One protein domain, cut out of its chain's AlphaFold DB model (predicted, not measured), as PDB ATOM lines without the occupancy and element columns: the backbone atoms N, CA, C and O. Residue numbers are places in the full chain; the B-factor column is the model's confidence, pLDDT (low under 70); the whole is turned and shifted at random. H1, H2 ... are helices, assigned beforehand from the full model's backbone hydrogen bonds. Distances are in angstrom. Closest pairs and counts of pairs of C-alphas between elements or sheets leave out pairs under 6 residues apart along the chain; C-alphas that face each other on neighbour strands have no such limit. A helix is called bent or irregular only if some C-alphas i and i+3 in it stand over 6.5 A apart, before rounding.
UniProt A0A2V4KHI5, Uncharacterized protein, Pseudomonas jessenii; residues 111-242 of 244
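Overview. This is residues 111 to 242 of the 244 residues of an uncharacterized protein of Pseudomonas jessenii (UniProt A0A2V4KHI5). Two long helices, H5 and H2, run side by side in opposite directions as the core of an elongated, all-helix model. Short H3 lies along H5, H4 folds back on H5's first residues at one end, H1 lies near H2 without touching it, and small H6 follows at H5's other end. The printed part has 132 residues with six named helices, H1 to H6, and no named strand. It is only just compact, close to loose, with a radius of gyration of the C-alphas of 16.6 A and spans of 55 by 31 by 19 A.

Along the chain. Find C-alpha 206 at (-2.585, 30.925, 47.330); from there H5 runs 41.2 A through residues 206 to 233. It is only just irregular: C-alphas 206 and 209 are 6.7 A apart. H2, residues 147 to 168, begins at C-alpha 147 (-38.225, 11.433, 33.364) and spans 31.7 A. H1 is residues 128 to 139, 16.5 A; H3 183 to 190, 10.6 A; H4 193 to 203, 15.2 A; H6 237 to 240, 5.8 A, ending at (-43.961, 22.289, 21.099).

Arrangement. Start at H5, the hub. It touches H2 at a shallow tilt of 14 degrees, opposite ways; their closest C-alphas, Lys 158 and Leu 222, are 5.9 A apart. With residues 206 to 212 alone it touches H4 at a steep tilt of 55 degrees, closest at C-alphas Thr 200 and Glu 208, 5.4 A. With residues 215 to 223 alone it only just touches H3, with 3 pairs of C-alphas within 8 A, closest at Val 187 and Leu 219, 7.2 A. H1 and H2 are near each other; H5 and H6 meet only through their link. Every O i to N i+4 pair is within hydrogen-bond range in H1 to H4, and 23 of 24 in H5; H6 is too short for one.

Size, cuts and confidence. The farthest C-alphas, Gln 201 and Arg 242, are 55.8 A apart. The printed part has no cut; the H2 to H3 link is long. Look for pLDDT under 70 at residues 170 to 173, 193, 204 to 207 and 235 to 242.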
ATOM      1  N   VAL A 111     -21.268   5.927  36.153       88.75
ATOM      2  CA  VAL A 111     -20.800   7.032  36.989       88.75
ATOM      3  C   VAL A 111     -20.526   8.214  36.068       88.75
ATOM      4  O   VAL A 111     -19.733   8.101  35.144       88.75
ATOM      5  N   PHE A 112     -21.206   9.331  36.307       91.75
ATOM      6  CA  PHE A 112     -21.084  10.554  35.503       91.75
ATOM      7  C   PHE A 112     -20.163  11.602  36.134       91.75
ATOM      8  O   PHE A 112     -20.107  12.735  35.667       91.75
ATOM      9  N   LEU A 113     -19.484  11.242  37.222       88.81
ATOM     10  CA  LEU A 113     -18.526  12.093  37.909       88.81
ATOM     11  C   LEU A 113     -17.122  11.562  37.670       88.81
ATOM     12  O   LEU A 113     -16.833  10.403  37.966       88.81
ATOM     13  N   ASN A 114     -16.237  12.435  37.209       86.31
ATOM     14  CA  ASN A 114     -14.829  12.123  37.112       86.31
ATOM     15  C   ASN A 114     -14.176  12.282  38.488       86.31
ATOM     16  O   ASN A 114     -13.950  13.398  38.965       86.31
ATOM     17  N   SER A 115     -13.848  11.157  39.129       78.25
ATOM     18  CA  SER A 115     -13.261  11.151  40.471       78.25
ATOM     19  C   SER A 115     -11.957  11.946  40.554       78.25
ATOM     20  O   SER A 115     -11.702  12.568  41.585       78.25
ATOM     21  N   ASN A 116     -11.169  11.973  39.472       78.94
ATOM     22  CA  ASN A 116      -9.883  12.671  39.422       78.94
ATOM     23  C   ASN A 116     -10.052  14.192  39.432       78.94
ATOM     24  O   ASN A 116      -9.161  14.895  39.895       78.94
ATOM     25  N   TYR A 117     -11.207  14.690  38.985       80.44
ATOM     26  CA  TYR A 117     -11.497  16.119  38.937       80.44
ATOM     27  C   TYR A 117     -12.363  16.602  40.097       80.44
ATOM     28  O   TYR A 117     -12.668  17.783  40.158       80.44
ATOM     29  N   SER A 118     -12.725  15.751  41.064       72.94
ATOM     30  CA  SER A 118     -13.644  16.124  42.161       72.94
ATOM     31  C   SER A 118     -13.213  17.383  42.931       72.94
ATOM     32  O   SER A 118     -14.063  18.177  43.328       72.94
ATOM     33  N   PHE A 119     -11.902  17.601  43.079       74.00
ATOM     34  CA  PHE A 119     -11.294  18.758  43.758       74.00
ATOM     35  C   PHE A 119     -10.401  19.599  42.836       74.00
ATOM     36  O   PHE A 119      -9.597  20.396  43.313       74.00
ATOM     37  N   ASP A 120     -10.520  19.402  41.524       80.56
ATOM     38  CA  ASP A 120      -9.709  20.103  40.535       80.56
ATOM     39  C   ASP A 120     -10.351  21.462  40.183       80.56
ATOM     40  O   ASP A 120     -11.506  21.490  39.746       80.56
ATOM     41  N   PRO A 121      -9.650  22.591  40.402       79.56
ATOM     42  CA  PRO A 121     -10.139  23.932  40.087       79.56
ATOM     43  C   PRO A 121     -10.182  24.253  38.588       79.56
ATOM     44  O   PRO A 121     -10.878  25.191  38.199       79.56
ATOM     45  N   GLU A 122      -9.448  23.514  37.759       82.19
ATOM     46  CA  GLU A 122      -9.314  23.753  36.319       82.19
ATOM     47  C   GLU A 122     -10.292  22.907  35.498       82.19
ATOM     48  O   GLU A 122     -10.653  23.283  34.380       82.19
ATOM     49  N   HIS A 123     -10.765  21.791  36.061       85.38
ATOM     50  CA  HIS A 123     -11.588  20.819  35.349       85.38
ATOM     51  C   HIS A 123     -13.006  20.672  35.921       85.38
ATOM     52  O   HIS A 123     -13.270  20.612  37.129       85.38
ATOM     53  N   LEU A 124     -13.959  20.559  34.996       86.81
ATOM     54  CA  LEU A 124     -15.335  20.186  35.295       86.81
ATOM     55  C   LEU A 124     -15.394  18.720  35.740       86.81
ATOM     56  O   LEU A 124     -14.638  17.879  35.256       86.81
ATOM     57  N   SER A 125     -16.272  18.428  36.696       88.00
ATOM     58  CA  SER A 125     -16.334  17.105  37.327       88.00
ATOM     59  C   SER A 125     -17.418  16.220  36.729       88.00
ATOM     60  O   SER A 125     -17.308  15.002  36.827       88.00
ATOM     61  N   ILE A 126     -18.441  16.798  36.097       92.19
ATOM     62  CA  ILE A 126     -19.460  16.050  35.367       92.19
ATOM     63  C   ILE A 126     -18.902  15.689  33.993       92.19
ATOM     64  O   ILE A 126     -18.527  16.558  33.204       92.19
ATOM     65  N   GLU A 127     -18.870  14.397  33.694       91.75
ATOM     66  CA  GLU A 127     -18.357  13.894  32.425       91.75
ATOM     67  C   GLU A 127     -19.241  14.297  31.241       91.75
ATOM     68  O   GLU A 127     -20.470  14.369  31.342       91.75
ATOM     69  N   GLN A 128     -18.607  14.504  30.082       91.44
ATOM     70  CA  GLN A 128     -19.303  14.849  28.841       91.44
ATOM     71  C   GLN A 128     -20.365  13.805  28.465       91.44
ATOM     72  O   GLN A 128     -21.452  14.157  28.009       91.44
ATOM     73  N   ASP A 129     -20.095  12.540  28.772       91.25
ATOM     74  CA  ASP A 129     -20.975  11.413  28.496       91.25
ATOM     75  C   ASP A 129     -22.365  11.541  29.140       91.25
ATOM     76  O   ASP A 129     -23.331  10.975  28.626       91.25
ATOM     77  N   PHE A 130     -22.498  12.283  30.246       95.19
ATOM     78  CA  PHE A 130     -23.808  12.609  30.818       95.19
ATOM     79  C   PHE A 130     -24.624  13.491  29.870       95.19
ATOM     80  O   PHE A 130     -25.786  13.207  29.578       95.19
ATOM     81  N   TRP A 131     -24.004  14.554  29.358       94.50
ATOM     82  CA  TRP A 131     -24.648  15.507  28.457       94.50
ATOM     83  C   TRP A 131     -24.976  14.876  27.105       94.50
ATOM     84  O   TRP A 131     -26.038  15.150  26.536       94.50
ATOM     85  N   ASP A 132     -24.104  13.996  26.620       93.94
ATOM     86  CA  ASP A 132     -24.328  13.236  25.393       93.94
ATOM     87  C   ASP A 132     -25.503  12.265  25.566       93.94
ATOM     88  O   ASP A 132     -26.384  12.200  24.706       93.94
ATOM     89  N   LEU A 133     -25.600  11.592  26.720       94.25
ATOM     90  CA  LEU A 133     -26.737  10.731  27.045       94.25
ATOM     91  C   LEU A 133     -28.052  11.518  27.132       94.25
ATOM     92  O   LEU A 133     -29.056  11.093  26.563       94.25
ATOM     93  N   CYS A 134     -28.065  12.685  27.785       93.94
ATOM     94  CA  CYS A 134     -29.245  13.554  27.807       93.94
ATOM     95  C   CYS A 134     -29.656  14.002  26.397       93.94
ATOM     96  O   CYS A 134     -30.845  14.052  26.080       93.94
ATOM     97  N   SER A 135     -28.681  14.306  25.539       92.50
ATOM     98  CA  SER A 135     -28.928  14.684  24.145       92.50
ATOM     99  C   SER A 135     -29.520  13.526  23.343       92.50
ATOM    100  O   SER A 135     -30.465  13.731  22.582       92.50
ATOM    101  N   GLU A 136     -29.036  12.304  23.565       91.38
ATOM    102  CA  GLU A 136     -29.580  11.103  22.934       91.38
ATOM    103  C   GLU A 136     -31.013  10.813  23.394       91.38
ATOM    104  O   GLU A 136     -31.875  10.567  22.556       91.38
ATOM    105  N   ILE A 137     -31.300  10.934  24.695       92.50
ATOM    106  CA  ILE A 137     -32.655  10.749  25.242       92.50
ATOM    107  C   ILE A 137     -33.648  11.752  24.637       92.50
ATOM    108  O   ILE A 137     -34.799  11.404  24.352       92.50
ATOM    109  N   ARG A 138     -33.208  12.996  24.406       88.94
ATOM    110  CA  ARG A 138     -34.008  14.003  23.693       88.94
ATOM    111  C   ARG A 138     -34.227  13.597  22.239       88.94
ATOM    112  O   ARG A 138     -35.362  13.588  21.774       88.94
ATOM    113  N   ARG A 139     -33.160  13.220  21.530       88.50
ATOM    114  CA  ARG A 139     -33.208  12.828  20.113       88.50
ATOM    115  C   ARG A 139     -34.089  11.600  19.875       88.50
ATOM    116  O   ARG A 139     -34.729  11.507  18.832       88.50
ATOM    117  N   SER A 140     -34.137  10.675  20.830       87.25
ATOM    118  CA  SER A 140     -34.960   9.468  20.763       87.25
ATOM    119  C   SER A 140     -36.406   9.667  21.227       87.25
ATOM    120  O   SER A 140     -37.181   8.716  21.168       87.25
ATOM    121  N   ASN A 141     -36.793  10.873  21.664       88.50
ATOM    122  CA  ASN A 141     -38.106  11.176  22.249       88.50
ATOM    123  C   ASN A 141     -38.464  10.311  23.476       88.50
ATOM    124  O   ASN A 141     -39.637  10.063  23.741       88.50
ATOM    125  N   CYS A 142     -37.464   9.888  24.258       90.38
ATOM    126  CA  CYS A 142     -37.656   9.031  25.438       90.38
ATOM    127  C   CYS A 142     -37.718   9.818  26.761       90.38
ATOM    128  O   CYS A 142     -37.657   9.225  27.838       90.38
ATOM    129  N   VAL A 143     -37.810  11.154  26.706       91.56
ATOM    130  CA  VAL A 143     -37.756  12.033  27.893       91.56
ATOM    131  C   VAL A 143     -38.860  11.697  28.895       91.56
ATOM    132  O   VAL A 143     -38.581  11.592  30.084       91.56
ATOM    133  N   GLU A 144     -40.093  11.485  28.434       90.31
ATOM    134  CA  GLU A 144     -41.228  11.171  29.313       90.31
ATOM    135  C   GLU A 144     -41.054   9.828  30.029       90.31
ATOM    136  O   GLU A 144     -41.268   9.715  31.235       90.31
ATOM    137  N   GLU A 145     -40.602   8.814  29.298       91.88
ATOM    138  CA  GLU A 145     -40.437   7.444  29.797       91.88
ATOM    139  C   GLU A 145     -39.250   7.309  30.762       91.88
ATOM    140  O   GLU A 145     -39.204   6.386  31.582       91.88
ATOM    141  N   LEU A 146     -38.286   8.229  30.662       93.75
ATOM    142  CA  LEU A 146     -37.068   8.283  31.470       93.75
ATOM    143  C   LEU A 146     -37.056   9.453  32.452       93.75
ATOM    144  O   LEU A 146     -36.043   9.682  33.108       93.75
ATOM    145  N   ARG A 147     -38.162  10.193  32.581       92.44
ATOM    146  CA  ARG A 147     -38.225  11.433  33.364       92.44
ATOM    147  C   ARG A 147     -37.774  11.226  34.807       92.44
ATOM    148  O   ARG A 147     -36.943  11.975  35.306       92.44
ATOM    149  N   SER A 148     -38.302  10.203  35.476       92.88
ATOM    150  CA  SER A 148     -37.958   9.907  36.872       92.88
ATOM    151  C   SER A 148     -36.492   9.507  37.037       92.88
ATOM    152  O   SER A 148     -35.838   9.983  37.963       92.88
ATOM    153  N   ASP A 149     -35.965   8.680  36.131       93.44
ATOM    154  CA  ASP A 149     -34.562   8.263  36.127       93.44
ATOM    155  C   ASP A 149     -33.629   9.463  35.888       93.44
ATOM    156  O   ASP A 149     -32.654   9.645  36.615       93.44
ATOM    157  N   LEU A 150     -33.966  10.335  34.933       93.94
ATOM    158  CA  LEU A 150     -33.236  11.572  34.652       93.94
ATOM    159  C   LEU A 150     -33.215  12.510  35.858       93.94
ATOM    160  O   LEU A 150     -32.145  12.956  36.264       93.94
ATOM    161  N   LEU A 151     -34.380  12.795  36.444       93.62
ATOM    162  CA  LEU A 151     -34.483  13.671  37.612       93.62
ATOM    163  C   LEU A 151     -33.715  13.102  38.807       93.62
ATOM    164  O   LEU A 151     -33.074  13.854  39.540       93.62
ATOM    165  N   PHE A 152     -33.734  11.783  38.998       93.19
ATOM    166  CA  PHE A 152     -32.940  11.131  40.035       93.19
ATOM    167  C   PHE A 152     -31.435  11.333  39.805       93.19
ATOM    168  O   PHE A 152     -30.730  11.781  40.713       93.19
ATOM    169  N   THR A 153     -30.945  11.077  38.588       94.38
ATOM    170  CA  THR A 153     -29.530  11.270  38.241       94.38
ATOM    171  C   THR A 153     -29.115  12.737  38.371       94.38
ATOM    172  O   THR A 153     -28.081  13.023  38.972       94.38
ATOM    173  N   ILE A 154     -29.938  13.679  37.900       94.19
ATOM    174  CA  ILE A 154     -29.688  15.121  38.035       94.19
ATOM    175  C   ILE A 154     -29.586  15.514  39.510       94.19
ATOM    176  O   ILE A 154     -28.631  16.186  39.898       94.19
ATOM    177  N   ASN A 155     -30.519  15.067  40.355       92.50
ATOM    178  CA  ASN A 155     -30.479  15.354  41.789       92.50
ATOM    179  C   ASN A 155     -29.222  14.791  42.462       92.50
ATOM    180  O   ASN A 155     -28.575  15.504  43.229       92.50
ATOM    181  N   SER A 156     -28.824  13.563  42.124       91.31
ATOM    182  CA  SER A 156     -27.577  12.962  42.610       91.31
ATOM    183  C   SER A 156     -26.342  13.789  42.217       91.31
ATOM    184  O   SER A 156     -25.468  14.058  43.048       91.31
ATOM    185  N   LEU A 157     -26.294  14.276  40.972       92.88
ATOM    186  CA  LEU A 157     -25.209  15.134  40.497       92.88
ATOM    187  C   LEU A 157     -25.195  16.491  41.208       92.88
ATOM    188  O   LEU A 157     -24.129  16.907  41.657       92.88
ATOM    189  N   LYS A 158     -26.349  17.150  41.390       91.31
ATOM    190  CA  LYS A 158     -26.446  18.422  42.135       91.31
ATOM    191  C   LYS A 158     -25.912  18.281  43.563       91.31
ATOM    192  O   LYS A 158     -25.083  19.085  43.987       91.31
ATOM    193  N   VAL A 159     -26.333  17.232  44.277       88.00
ATOM    194  CA  VAL A 159     -25.854  16.929  45.638       88.00
ATOM    195  C   VAL A 159     -24.345  16.704  45.647       88.00
ATOM    196  O   VAL A 159     -23.660  17.204  46.535       88.00
ATOM    197  N   SER A 160     -23.809  16.010  44.645       88.81
ATOM    198  CA  SER A 160     -22.370  15.756  44.535       88.81
ATOM    199  C   SER A 160     -21.566  17.038  44.279       88.81
ATOM    200  O   SER A 160     -20.549  17.255  44.936       88.81
ATOM    201  N   GLN A 161     -22.042  17.922  43.392       88.12
ATOM    202  CA  GLN A 161     -21.416  19.230  43.140       88.12
ATOM    203  C   GLN A 161     -21.389  20.088  44.406       88.12
ATOM    204  O   GLN A 161     -20.362  20.670  44.759       88.12
ATOM    205  N   PHE A 162     -22.513  20.130  45.118       86.50
ATOM    206  CA  PHE A 162     -22.618  20.863  46.369       86.50
ATOM    207  C   PHE A 162     -21.728  20.262  47.470       86.50
ATOM    208  O   PHE A 162     -21.015  20.982  48.170       86.50
ATOM    209  N   GLY A 163     -21.706  18.933  47.585       84.12
ATOM    210  CA  GLY A 163     -20.849  18.211  48.521       84.12
ATOM    211  C   GLY A 163     -19.362  18.478  48.287       84.12
ATOM    212  O   GLY A 163     -18.616  18.625  49.252       84.12
ATOM    213  N   ALA A 164     -18.930  18.619  47.031       85.00
ATOM    214  CA  ALA A 164     -17.550  18.972  46.700       85.00
ATOM    215  C   ALA A 164     -17.178  20.380  47.201       85.00
ATOM    216  O   ALA A 164     -16.121  20.558  47.807       85.00
ATOM    217  N   ILE A 165     -18.072  21.362  47.023       84.94
ATOM    218  CA  ILE A 165     -17.914  22.725  47.561       84.94
ATOM    219  C   ILE A 165     -17.784  22.691  49.091       84.94
ATOM    220  O   ILE A 165     -16.832  23.245  49.642       84.94
ATOM    221  N   SER A 166     -18.708  22.007  49.771       82.75
ATOM    222  CA  SER A 166     -18.726  21.906  51.237       82.75
ATOM    223  C   SER A 166     -17.524  21.135  51.799       82.75
ATOM    224  O   SER A 166     -16.937  21.525  52.804       82.75
ATOM    225  N   SER A 167     -17.097  20.053  51.146       82.00
ATOM    226  CA  SER A 167     -15.927  19.284  51.580       82.00
ATOM    227  C   SER A 167     -14.647  20.110  51.461       82.00
ATOM    228  O   SER A 167     -13.787  20.095  52.349       82.00
ATOM    229  N   TRP A 168     -14.525  20.882  50.385       77.56
ATOM    230  CA  TRP A 168     -13.319  21.650  50.141       77.56
ATOM    231  C   TRP A 168     -13.243  22.945  50.959       77.56
ATOM    232  O   TRP A 168     -12.129  23.396  51.244       77.56
ATOM    233  N   SER A 169     -14.374  23.462  51.460       74.25
ATOM    234  CA  SER A 169     -14.393  24.544  52.460       74.25
ATOM    235  C   SER A 169     -13.812  24.128  53.822       74.25
ATOM    236  O   SER A 169     -13.592  24.978  54.678       74.25
ATOM    237  N   GLY A 170     -13.501  22.841  54.034       66.69
ATOM    238  CA  GLY A 170     -12.711  22.388  55.184       66.69
ATOM    239  C   GLY A 170     -13.428  22.485  56.532       66.69
ATOM    240  O   GLY A 170     -12.766  22.620  57.555       66.69
ATOM    241  N   GLY A 171     -14.762  22.420  56.541       59.84
ATOM    242  CA  GLY A 171     -15.562  22.490  57.769       59.84
ATOM    243  C   GLY A 171     -16.038  23.894  58.136       59.84
ATOM    244  O   GLY A 171     -16.727  24.045  59.143       59.84
ATOM    245  N   VAL A 172     -15.743  24.911  57.315       65.62
ATOM    246  CA  VAL A 172     -16.483  26.177  57.373       65.62
ATOM    247  C   VAL A 172     -17.936  25.876  57.011       65.62
ATOM    248  O   VAL A 172     -18.200  25.277  55.963       65.62
ATOM    249  N   HIS A 173     -18.862  26.231  57.905       65.81
ATOM    250  CA  HIS A 173     -20.281  25.898  57.796       65.81
ATOM    251  C   HIS A 173     -20.909  26.532  56.549       65.81
ATOM    252  O   HIS A 173     -21.387  27.661  56.576       65.81
ATOM    253  N   VAL A 174     -20.952  25.761  55.467       70.06
ATOM    254  CA  VAL A 174     -21.896  25.964  54.367       70.06
ATOM    255  C   VAL A 174     -23.209  25.295  54.788       70.06
ATOM    256  O   VAL A 174     -23.179  24.206  55.372       70.06
ATOM    257  N   LYS A 175     -24.356  25.947  54.557       75.31
ATOM    258  CA  LYS A 175     -25.679  25.376  54.881       75.31
ATOM    259  C   LYS A 175     -25.929  24.090  54.084       75.31
ATOM    260  O   LYS A 175     -25.180  23.787  53.166       75.31
ATOM    261  N   SER A 176     -26.963  23.310  54.395       75.12
ATOM    262  CA  SER A 176     -27.330  22.198  53.506       75.12
ATOM    263  C   SER A 176     -27.836  22.747  52.169       75.12
ATOM    264  O   SER A 176     -28.435  23.818  52.121       75.12
ATOM    265  N   TYR A 177     -27.662  21.992  51.079       72.88
ATOM    266  CA  TYR A 177     -28.228  22.351  49.771       72.88
ATOM    267  C   TYR A 177     -29.744  22.615  49.848       72.88
ATOM    268  O   TYR A 177     -30.257  23.500  49.171       72.88
ATOM    269  N   SER A 178     -30.449  21.874  50.709       74.75
ATOM    270  CA  SER A 178     -31.890  22.016  50.964       74.75
ATOM    271  C   SER A 178     -32.301  23.336  51.613       74.75
ATOM    272  O   SER A 178     -33.488  23.644  51.633       74.75
ATOM    273  N   ASP A 179     -31.351  24.078  52.178       80.12
ATOM    274  CA  ASP A 179     -31.619  25.272  52.983       80.12
ATOM    275  C   ASP A 179     -31.538  26.560  52.147       80.12
ATOM    276  O   ASP A 179     -31.701  27.660  52.680       80.12
ATOM    277  N   TYR A 180     -31.242  26.432  50.851       80.62
ATOM    278  CA  TYR A 180     -31.197  27.536  49.904       80.62
ATOM    279  C   TYR A 180     -32.516  27.626  49.135       80.62
ATOM    280  O   TYR A 180     -32.911  26.685  48.447       80.62
ATOM    281  N   ASP A 181     -33.161  28.791  49.206       79.00
ATOM    282  CA  ASP A 181     -34.424  29.061  48.506       79.00
ATOM    283  C   ASP A 181     -34.234  29.185  46.984       79.00
ATOM    284  O   ASP A 181     -35.165  28.966  46.210       79.00
ATOM    285  N   SER A 182     -33.030  29.564  46.539       83.69
ATOM    286  CA  SER A 182     -32.703  29.706  45.117       83.69
ATOM    287  C   SER A 182     -31.214  29.511  44.818       83.69
ATOM    288  O   SER A 182     -30.357  29.640  45.700       83.69
ATOM    289  N   TYR A 183     -30.888  29.271  43.545       85.12
ATOM    290  CA  TYR A 183     -29.503  29.211  43.066       85.12
ATOM    291  C   TYR A 183     -28.726  30.502  43.367       85.12
ATOM    292  O   TYR A 183     -27.564  30.457  43.755       85.12
ATOM    293  N   GLU A 184     -29.360  31.665  43.250       85.94
ATOM    294  CA  GLU A 184     -28.746  32.963  43.538       85.94
ATOM    295  C   GLU A 184     -28.370  33.083  45.016       85.94
ATOM    296  O   GLU A 184     -27.280  33.559  45.330       85.94
ATOM    297  N   SER A 185     -29.239  32.612  45.917       84.31
ATOM    298  CA  SER A 185     -28.959  32.616  47.357       84.31
ATOM    299  C   SER A 185     -27.739  31.753  47.701       84.31
ATOM    300  O   SER A 185     -26.900  32.161  48.502       84.31
ATOM    301  N   LEU A 186     -27.589  30.615  47.016       84.94
ATOM    302  CA  LEU A 186     -26.430  29.736  47.115       84.94
ATOM    303  C   LEU A 186     -25.155  30.415  46.599       84.94
ATOM    304  O   LEU A 186     -24.125  30.388  47.269       84.94
ATOM    305  N   VAL A 187     -25.209  31.038  45.419       86.00
ATOM    306  CA  VAL A 187     -24.055  31.730  44.820       86.00
ATOM    307  C   VAL A 187     -23.549  32.837  45.742       86.00
ATOM    308  O   VAL A 187     -22.341  32.946  45.949       86.00
ATOM    309  N   VAL A 188     -24.457  33.643  46.301       85.38
ATOM    310  CA  VAL A 188     -24.108  34.747  47.208       85.38
ATOM    311  C   VAL A 188     -23.428  34.234  48.472       85.38
ATOM    312  O   VAL A 188     -22.438  34.820  48.900       85.38
ATOM    313  N   ASP A 189     -23.938  33.150  49.052       82.69
ATOM    314  CA  ASP A 189     -23.399  32.583  50.287       82.69
ATOM    315  C   ASP A 189     -22.012  31.965  50.060       82.69
ATOM    316  O   ASP A 189     -21.047  32.326  50.730       82.69
ATOM    317  N   VAL A 190     -21.871  31.110  49.042       81.31
ATOM    318  CA  VAL A 190     -20.627  30.364  48.787       81.31
ATOM    319  C   VAL A 190     -19.507  31.258  48.237       81.31
ATOM    320  O   VAL A 190     -18.334  31.024  48.529       81.31
ATOM    321  N   LEU A 191     -19.833  32.301  47.467       82.75
ATOM    322  CA  LEU A 191     -18.850  33.283  46.983       82.75
ATOM    323  C   LEU A 191     -18.692  34.494  47.914       82.75
ATOM    324  O   LEU A 191     -18.068  35.485  47.523       82.75
ATOM    325  N   ASN A 192     -19.233  34.451  49.135       81.88
ATOM    326  CA  ASN A 192     -19.089  35.555  50.074       81.88
ATOM    327  C   ASN A 192     -17.614  35.768  50.454       81.88
ATOM    328  O   ASN A 192     -16.899  34.845  50.843       81.88
ATOM    329  N   SER A 193     -17.185  37.029  50.415       65.56
ATOM    330  CA  SER A 193     -15.860  37.480  50.844       65.56
ATOM    331  C   SER A 193     -15.449  37.027  52.253       65.56
ATOM    332  O   SER A 193     -14.255  36.891  52.502       65.56
ATOM    333  N   SER A 194     -16.387  36.785  53.178       71.50
ATOM    334  CA  SER A 194     -16.064  36.245  54.509       71.50
ATOM    335  C   SER A 194     -15.660  34.772  54.450       71.50
ATOM    336  O   SER A 194     -14.629  34.408  55.002       71.50
ATOM    337  N   LEU A 195     -16.409  33.952  53.709       71.88
ATOM    338  CA  LEU A 195     -16.129  32.530  53.485       71.88
ATOM    339  C   LEU A 195     -14.806  32.342  52.735       71.88
ATOM    340  O   LEU A 195     -13.984  31.515  53.122       71.88
ATOM    341  N   LEU A 196     -14.555  33.170  51.717       73.06
ATOM    342  CA  LEU A 196     -13.279  33.190  50.997       73.06
ATOM    343  C   LEU A 196     -12.108  33.518  51.932       73.06
ATOM    344  O   LEU A 196     -11.088  32.833  51.896       73.06
ATOM    345  N   LYS A 197     -12.265  34.504  52.826       71.50
ATOM    346  CA  LYS A 197     -11.245  34.864  53.824       71.50
ATOM    347  C   LYS A 197     -11.033  33.784  54.882       71.50
ATOM    348  O   LYS A 197      -9.895  33.557  55.275       71.50
ATOM    349  N   GLU A 198     -12.084  33.109  55.334       72.19
ATOM    350  CA  GLU A 198     -11.983  32.016  56.311       72.19
ATOM    351  C   GLU A 198     -11.288  30.784  55.718       72.19
ATOM    352  O   GLU A 198     -10.389  30.222  56.343       72.19
ATOM    353  N   VAL A 199     -11.617  30.414  54.476       71.50
ATOM    354  CA  VAL A 199     -10.909  29.351  53.743       71.50
ATOM    355  C   VAL A 199      -9.441  29.732  53.519       71.50
ATOM    356  O   VAL A 199      -8.550  28.900  53.695       71.50
ATOM    357  N   THR A 200      -9.179  31.005  53.214       70.38
ATOM    358  CA  THR A 200      -7.826  31.561  53.074       70.38
ATOM    359  C   THR A 200      -7.040  31.518  54.382       70.38
ATOM    360  O   THR A 200      -5.870  31.148  54.387       70.38
ATOM    361  N   GLN A 201      -7.669  31.821  55.518       70.88
ATOM    362  CA  GLN A 201      -7.030  31.708  56.833       70.88
ATOM    363  C   GLN A 201      -6.777  30.252  57.238       70.88
ATOM    364  O   GLN A 201      -5.770  29.967  57.884       70.88
ATOM    365  N   ALA A 202      -7.656  29.327  56.847       71.56
ATOM    366  CA  ALA A 202      -7.522  27.910  57.167       71.56
ATOM    367  C   ALA A 202      -6.487  27.177  56.294       71.56
ATOM    368  O   ALA A 202      -5.907  26.190  56.747       71.56
ATOM    369  N   LYS A 203      -6.271  27.618  55.043       70.75
ATOM    370  CA  LYS A 203      -5.457  26.892  54.049       70.75
ATOM    371  C   LYS A 203      -4.318  27.699  53.404       70.75
ATOM    372  O   LYS A 203      -3.432  27.079  52.832       70.75
ATOM    373  N   GLY A 204      -4.289  29.030  53.530       66.12
ATOM    374  CA  GLY A 204      -3.274  29.937  52.959       66.12
ATOM    375  C   GLY A 204      -3.778  30.797  51.782       66.12
ATOM    376  O   GLY A 204      -4.741  30.436  51.113       66.12
ATOM    377  N   GLU A 205      -3.118  31.935  51.506       59.22
ATOM    378  CA  GLU A 205      -3.531  32.945  50.494       59.22
ATOM    379  C   GLU A 205      -3.531  32.449  49.038       59.22
ATOM    380  O   GLU A 205      -4.398  32.830  48.253       59.22
ATOM    381  N   GLU A 206      -2.627  31.534  48.673       61.59
ATOM    382  CA  GLU A 206      -2.585  30.925  47.330       61.59
ATOM    383  C   GLU A 206      -3.857  30.105  47.017       61.59
ATOM    384  O   GLU A 206      -4.234  29.891  45.859       61.59
ATOM    385  N   HIS A 207      -4.592  29.712  48.061       66.62
ATOM    386  CA  HIS A 207      -5.824  28.953  47.939       66.62
ATOM    387  C   HIS A 207      -7.073  29.820  47.740       66.62
ATOM    388  O   HIS A 207      -8.089  29.252  47.360       66.62
ATOM    389  N   GLU A 208      -7.042  31.151  47.900       71.44
ATOM    390  CA  GLU A 208      -8.246  31.990  47.718       71.44
ATOM    391  C   GLU A 208      -8.718  32.007  46.257       71.44
ATOM    392  O   GLU A 208      -9.881  31.730  45.948       71.44
ATOM    393  N   SER A 209      -7.799  32.311  45.337       76.81
ATOM    394  CA  SER A 209      -8.093  32.394  43.900       76.81
ATOM    395  C   SER A 209      -8.414  31.018  43.315       76.81
ATOM    396  O   SER A 209      -9.397  30.860  42.587       76.81
ATOM    397  N   THR A 210      -7.645  30.009  43.719       80.94
ATOM    398  CA  THR A 210      -7.862  28.597  43.404       80.94
ATOM    399  C   THR A 210      -9.235  28.135  43.894       80.94
ATOM    400  O   THR A 210      -9.990  27.519  43.139       80.94
ATOM    401  N   PHE A 211      -9.605  28.506  45.126       81.44
ATOM    402  CA  PHE A 211     -10.901  28.175  45.701       81.44
ATOM    403  C   PHE A 211     -12.050  28.852  44.955       81.44
ATOM    404  O   PHE A 211     -13.014  28.198  44.559       81.44
ATOM    405  N   SER A 212     -11.911  30.150  44.681       84.06
ATOM    406  CA  SER A 212     -12.888  30.915  43.905       84.06
ATOM    407  C   SER A 212     -13.119  30.317  42.513       84.06
ATOM    408  O   SER A 212     -14.267  30.196  42.084       84.06
ATOM    409  N   ASN A 213     -12.055  29.917  41.809       86.19
ATOM    410  CA  ASN A 213     -12.147  29.355  40.458       86.19
ATOM    411  C   ASN A 213     -12.872  28.008  40.436       86.19
ATOM    412  O   ASN A 213     -13.822  27.836  39.674       86.19
ATOM    413  N   PHE A 214     -12.502  27.095  41.326       87.50
ATOM    414  CA  PHE A 214     -13.217  25.831  41.499       87.50
ATOM    415  C   PHE A 214     -14.687  26.036  41.867       87.50
ATOM    416  O   PHE A 214     -15.555  25.418  41.255       87.50
ATOM    417  N   VAL A 215     -14.990  26.908  42.840       87.62
ATOM    418  CA  VAL A 215     -16.376  27.161  43.262       87.62
ATOM    419  C   VAL A 215     -17.184  27.680  42.078       87.62
ATOM    420  O   VAL A 215     -18.284  27.194  41.832       87.62
ATOM    421  N   LYS A 216     -16.632  28.611  41.291       89.25
ATOM    422  CA  LYS A 216     -17.263  29.084  40.050       89.25
ATOM    423  C   LYS A 216     -17.485  27.945  39.053       89.25
ATOM    424  O   LYS A 216     -18.566  27.871  38.473       89.25
ATOM    425  N   GLY A 217     -16.509  27.051  38.888       88.88
ATOM    426  CA  GLY A 217     -16.631  25.849  38.062       88.88
ATOM    427  C   GLY A 217     -17.819  24.985  38.491       88.88
ATOM    428  O   GLY A 217     -18.737  24.762  37.701       88.88
ATOM    429  N   ARG A 218     -17.880  24.605  39.769       88.81
ATOM    430  CA  ARG A 218     -18.964  23.786  40.340       88.81
ATOM    431  C   ARG A 218     -20.325  24.474  40.272       88.81
ATOM    432  O   ARG A 218     -21.316  23.854  39.891       88.81
ATOM    433  N   LEU A 219     -20.385  25.775  40.558       90.25
ATOM    434  CA  LEU A 219     -21.607  26.571  40.421       90.25
ATOM    435  C   LEU A 219     -22.083  26.649  38.966       90.25
ATOM    436  O   LEU A 219     -23.291  26.697  38.734       90.25
ATOM    437  N   SER A 220     -21.173  26.651  37.989       91.75
ATOM    438  CA  SER A 220     -21.535  26.636  36.568       91.75
ATOM    439  C   SER A 220     -22.145  25.296  36.137       91.75
ATOM    440  O   SER A 220     -23.155  25.285  35.431       91.75
ATOM    441  N   GLU A 221     -21.604  24.171  36.620       91.56
ATOM    442  CA  GLU A 221     -22.165  22.832  36.389       91.56
ATOM    443  C   GLU A 221     -23.537  22.693  37.047       91.56
ATOM    444  O   GLU A 221     -24.497  22.247  36.415       91.56
ATOM    445  N   LEU A 222     -23.656  23.164  38.290       91.94
ATOM    446  CA  LEU A 222     -24.907  23.167  39.036       91.94
ATOM    447  C   LEU A 222     -25.992  23.985  38.326       91.94
ATOM    448  O   LEU A 222     -27.125  23.526  38.205       91.94
ATOM    449  N   LYS A 223     -25.641  25.156  37.786       92.56
ATOM    450  CA  LYS A 223     -26.569  25.975  36.995       92.56
ATOM    451  C   LYS A 223     -27.092  25.222  35.775       92.56
ATOM    452  O   LYS A 223     -28.292  25.252  35.515       92.56
ATOM    453  N   ARG A 224     -26.211  24.533  35.040       93.75
ATOM    454  CA  ARG A 224     -26.607  23.725  33.874       93.75
ATOM    455  C   ARG A 224     -27.536  22.575  34.266       93.75
ATOM    456  O   ARG A 224     -28.472  22.285  33.530       93.75
ATOM    457  N   LEU A 225     -27.302  21.939  35.415       93.81
ATOM    458  CA  LEU A 225     -28.176  20.884  35.938       93.81
ATOM    459  C   LEU A 225     -29.564  21.409  36.326       93.81
ATOM    460  O   LEU A 225     -30.553  20.758  36.011       93.81
ATOM    461  N   ILE A 226     -29.642  22.577  36.972       91.19
ATOM    462  CA  ILE A 226     -30.917  23.215  37.339       91.19
ATOM    463  C   ILE A 226     -31.714  23.576  36.081       91.19
ATOM    464  O   ILE A 226     -32.892  23.252  35.987       91.19
ATOM    465  N   GLN A 227     -31.059  24.155  35.071       91.62
ATOM    466  CA  GLN A 227     -31.701  24.443  33.784       91.62
ATOM    467  C   GLN A 227     -32.247  23.172  33.121       91.62
ATOM    468  O   GLN A 227     -33.387  23.147  32.666       91.62
ATOM    469  N   LEU A 228     -31.457  22.094  33.110       91.69
ATOM    470  CA  LEU A 228     -31.889  20.806  32.569       91.69
ATOM    471  C   LEU A 228     -33.091  20.229  33.338       91.69
ATOM    472  O   LEU A 228     -34.009  19.680  32.733       91.69
ATOM    473  N   GLU A 229     -33.098  20.343  34.665       91.75
ATOM    474  CA  GLU A 229     -34.215  19.911  35.506       91.75
ATOM    475  C   GLU A 229     -35.492  20.707  35.224       91.75
ATOM    476  O   GLU A 229     -36.559  20.106  35.099       91.75
ATOM    477  N   GLU A 230     -35.396  22.032  35.099       90.12
ATOM    478  CA  GLU A 230     -36.521  22.906  34.751       90.12
ATOM    479  C   GLU A 230     -37.094  22.559  33.375       90.12
ATOM    480  O   GLU A 230     -38.312  22.442  33.221       90.12
ATOM    481  N   GLU A 231     -36.224  22.327  32.386       87.94
ATOM    482  CA  GLU A 231     -36.621  21.889  31.048       87.94
ATOM    483  C   GLU A 231     -37.434  20.589  31.108       87.94
ATOM    484  O   GLU A 231     -38.538  20.532  30.563       87.94
ATOM    485  N   ILE A 232     -36.922  19.574  31.813       88.00
ATOM    486  CA  ILE A 232     -37.557  18.253  31.955       88.00
ATOM    487  C   ILE A 232     -38.850  18.325  32.782       88.00
ATOM    488  O   ILE A 232     -39.804  17.592  32.513       88.00
ATOM    489  N   SER A 233     -38.890  19.191  33.796       82.62
ATOM    490  CA  SER A 233     -40.034  19.335  34.703       82.62
ATOM    491  C   SER A 233     -41.168  20.157  34.094       82.62
ATOM    492  O   SER A 233     -42.325  19.998  34.485       82.62
ATOM    493  N   SER A 234     -40.870  21.027  33.127       79.50
ATOM    494  CA  SER A 234     -41.891  21.826  32.458       79.50
ATOM    495  C   SER A 234     -42.797  20.951  31.572       79.50
ATOM    496  O   SER A 234     -42.364  20.330  30.604       79.50
ATOM    497  N   GLU A 235     -44.109  20.944  31.845       57.19
ATOM    498  CA  GLU A 235     -45.118  20.248  31.016       57.19
ATOM    499  C   GLU A 235     -45.176  20.748  29.557       57.19
ATOM    500  O   GLU A 235     -45.767  20.098  28.693       57.19
ATOM    501  N   LYS A 236     -44.534  21.885  29.245       49.25
ATOM    502  CA  LYS A 236     -44.546  22.529  27.919       49.25
ATOM    503  C   LYS A 236     -43.941  21.682  26.796       49.25
ATOM    504  O   LYS A 236     -44.125  22.027  25.626       49.25
ATOM    505  N   ILE A 237     -43.266  20.574  27.106       49.97
ATOM    506  CA  ILE A 237     -42.653  19.729  26.079       49.97
ATOM    507  C   ILE A 237     -43.690  18.909  25.278       49.97
ATOM    508  O   ILE A 237     -43.455  18.562  24.122       49.97
ATOM    509  N   THR A 238     -44.905  18.686  25.786       49.88
ATOM    510  CA  THR A 238     -45.884  17.859  25.049       49.88
ATOM    511  C   THR A 238     -46.514  18.530  23.820       49.88
ATOM    512  O   THR A 238     -47.028  17.808  22.959       49.88
ATOM    513  N   SER A 239     -46.467  19.865  23.695       45.03
ATOM    514  CA  SER A 239     -47.110  20.597  22.585       45.03
ATOM    515  C   SER A 239     -46.146  21.245  21.586       45.03
ATOM    516  O   SER A 239     -46.488  21.312  20.409       45.03
ATOM    517  N   LEU A 240     -44.947  21.669  22.003       44.69
ATOM    518  CA  LEU A 240     -43.961  22.289  21.099       44.69
ATOM    519  C   LEU A 240     -43.060  21.280  20.368       44.69
ATOM    520  O   LEU A 240     -42.465  21.623  19.352       44.69
ATOM    521  N   TRP A 241     -42.981  20.034  20.843       53.72
ATOM    522  CA  TRP A 241     -42.006  19.043  20.358       53.72
ATOM    523  C   TRP A 241     -42.631  17.915  19.540       53.72
ATOM    524  O   TRP A 241     -41.952  16.986  19.125       53.72
ATOM    525  N   ARG A 242     -43.937  18.019  19.269       45.97
ATOM    526  CA  ARG A 242     -44.658  17.145  18.335       45.97
ATOM    527  C   ARG A 242     -44.706  17.714  16.909       45.97
ATOM    528  O   ARG A 242     -45.388  17.143  16.064       45.97
TER     529      ARG A 242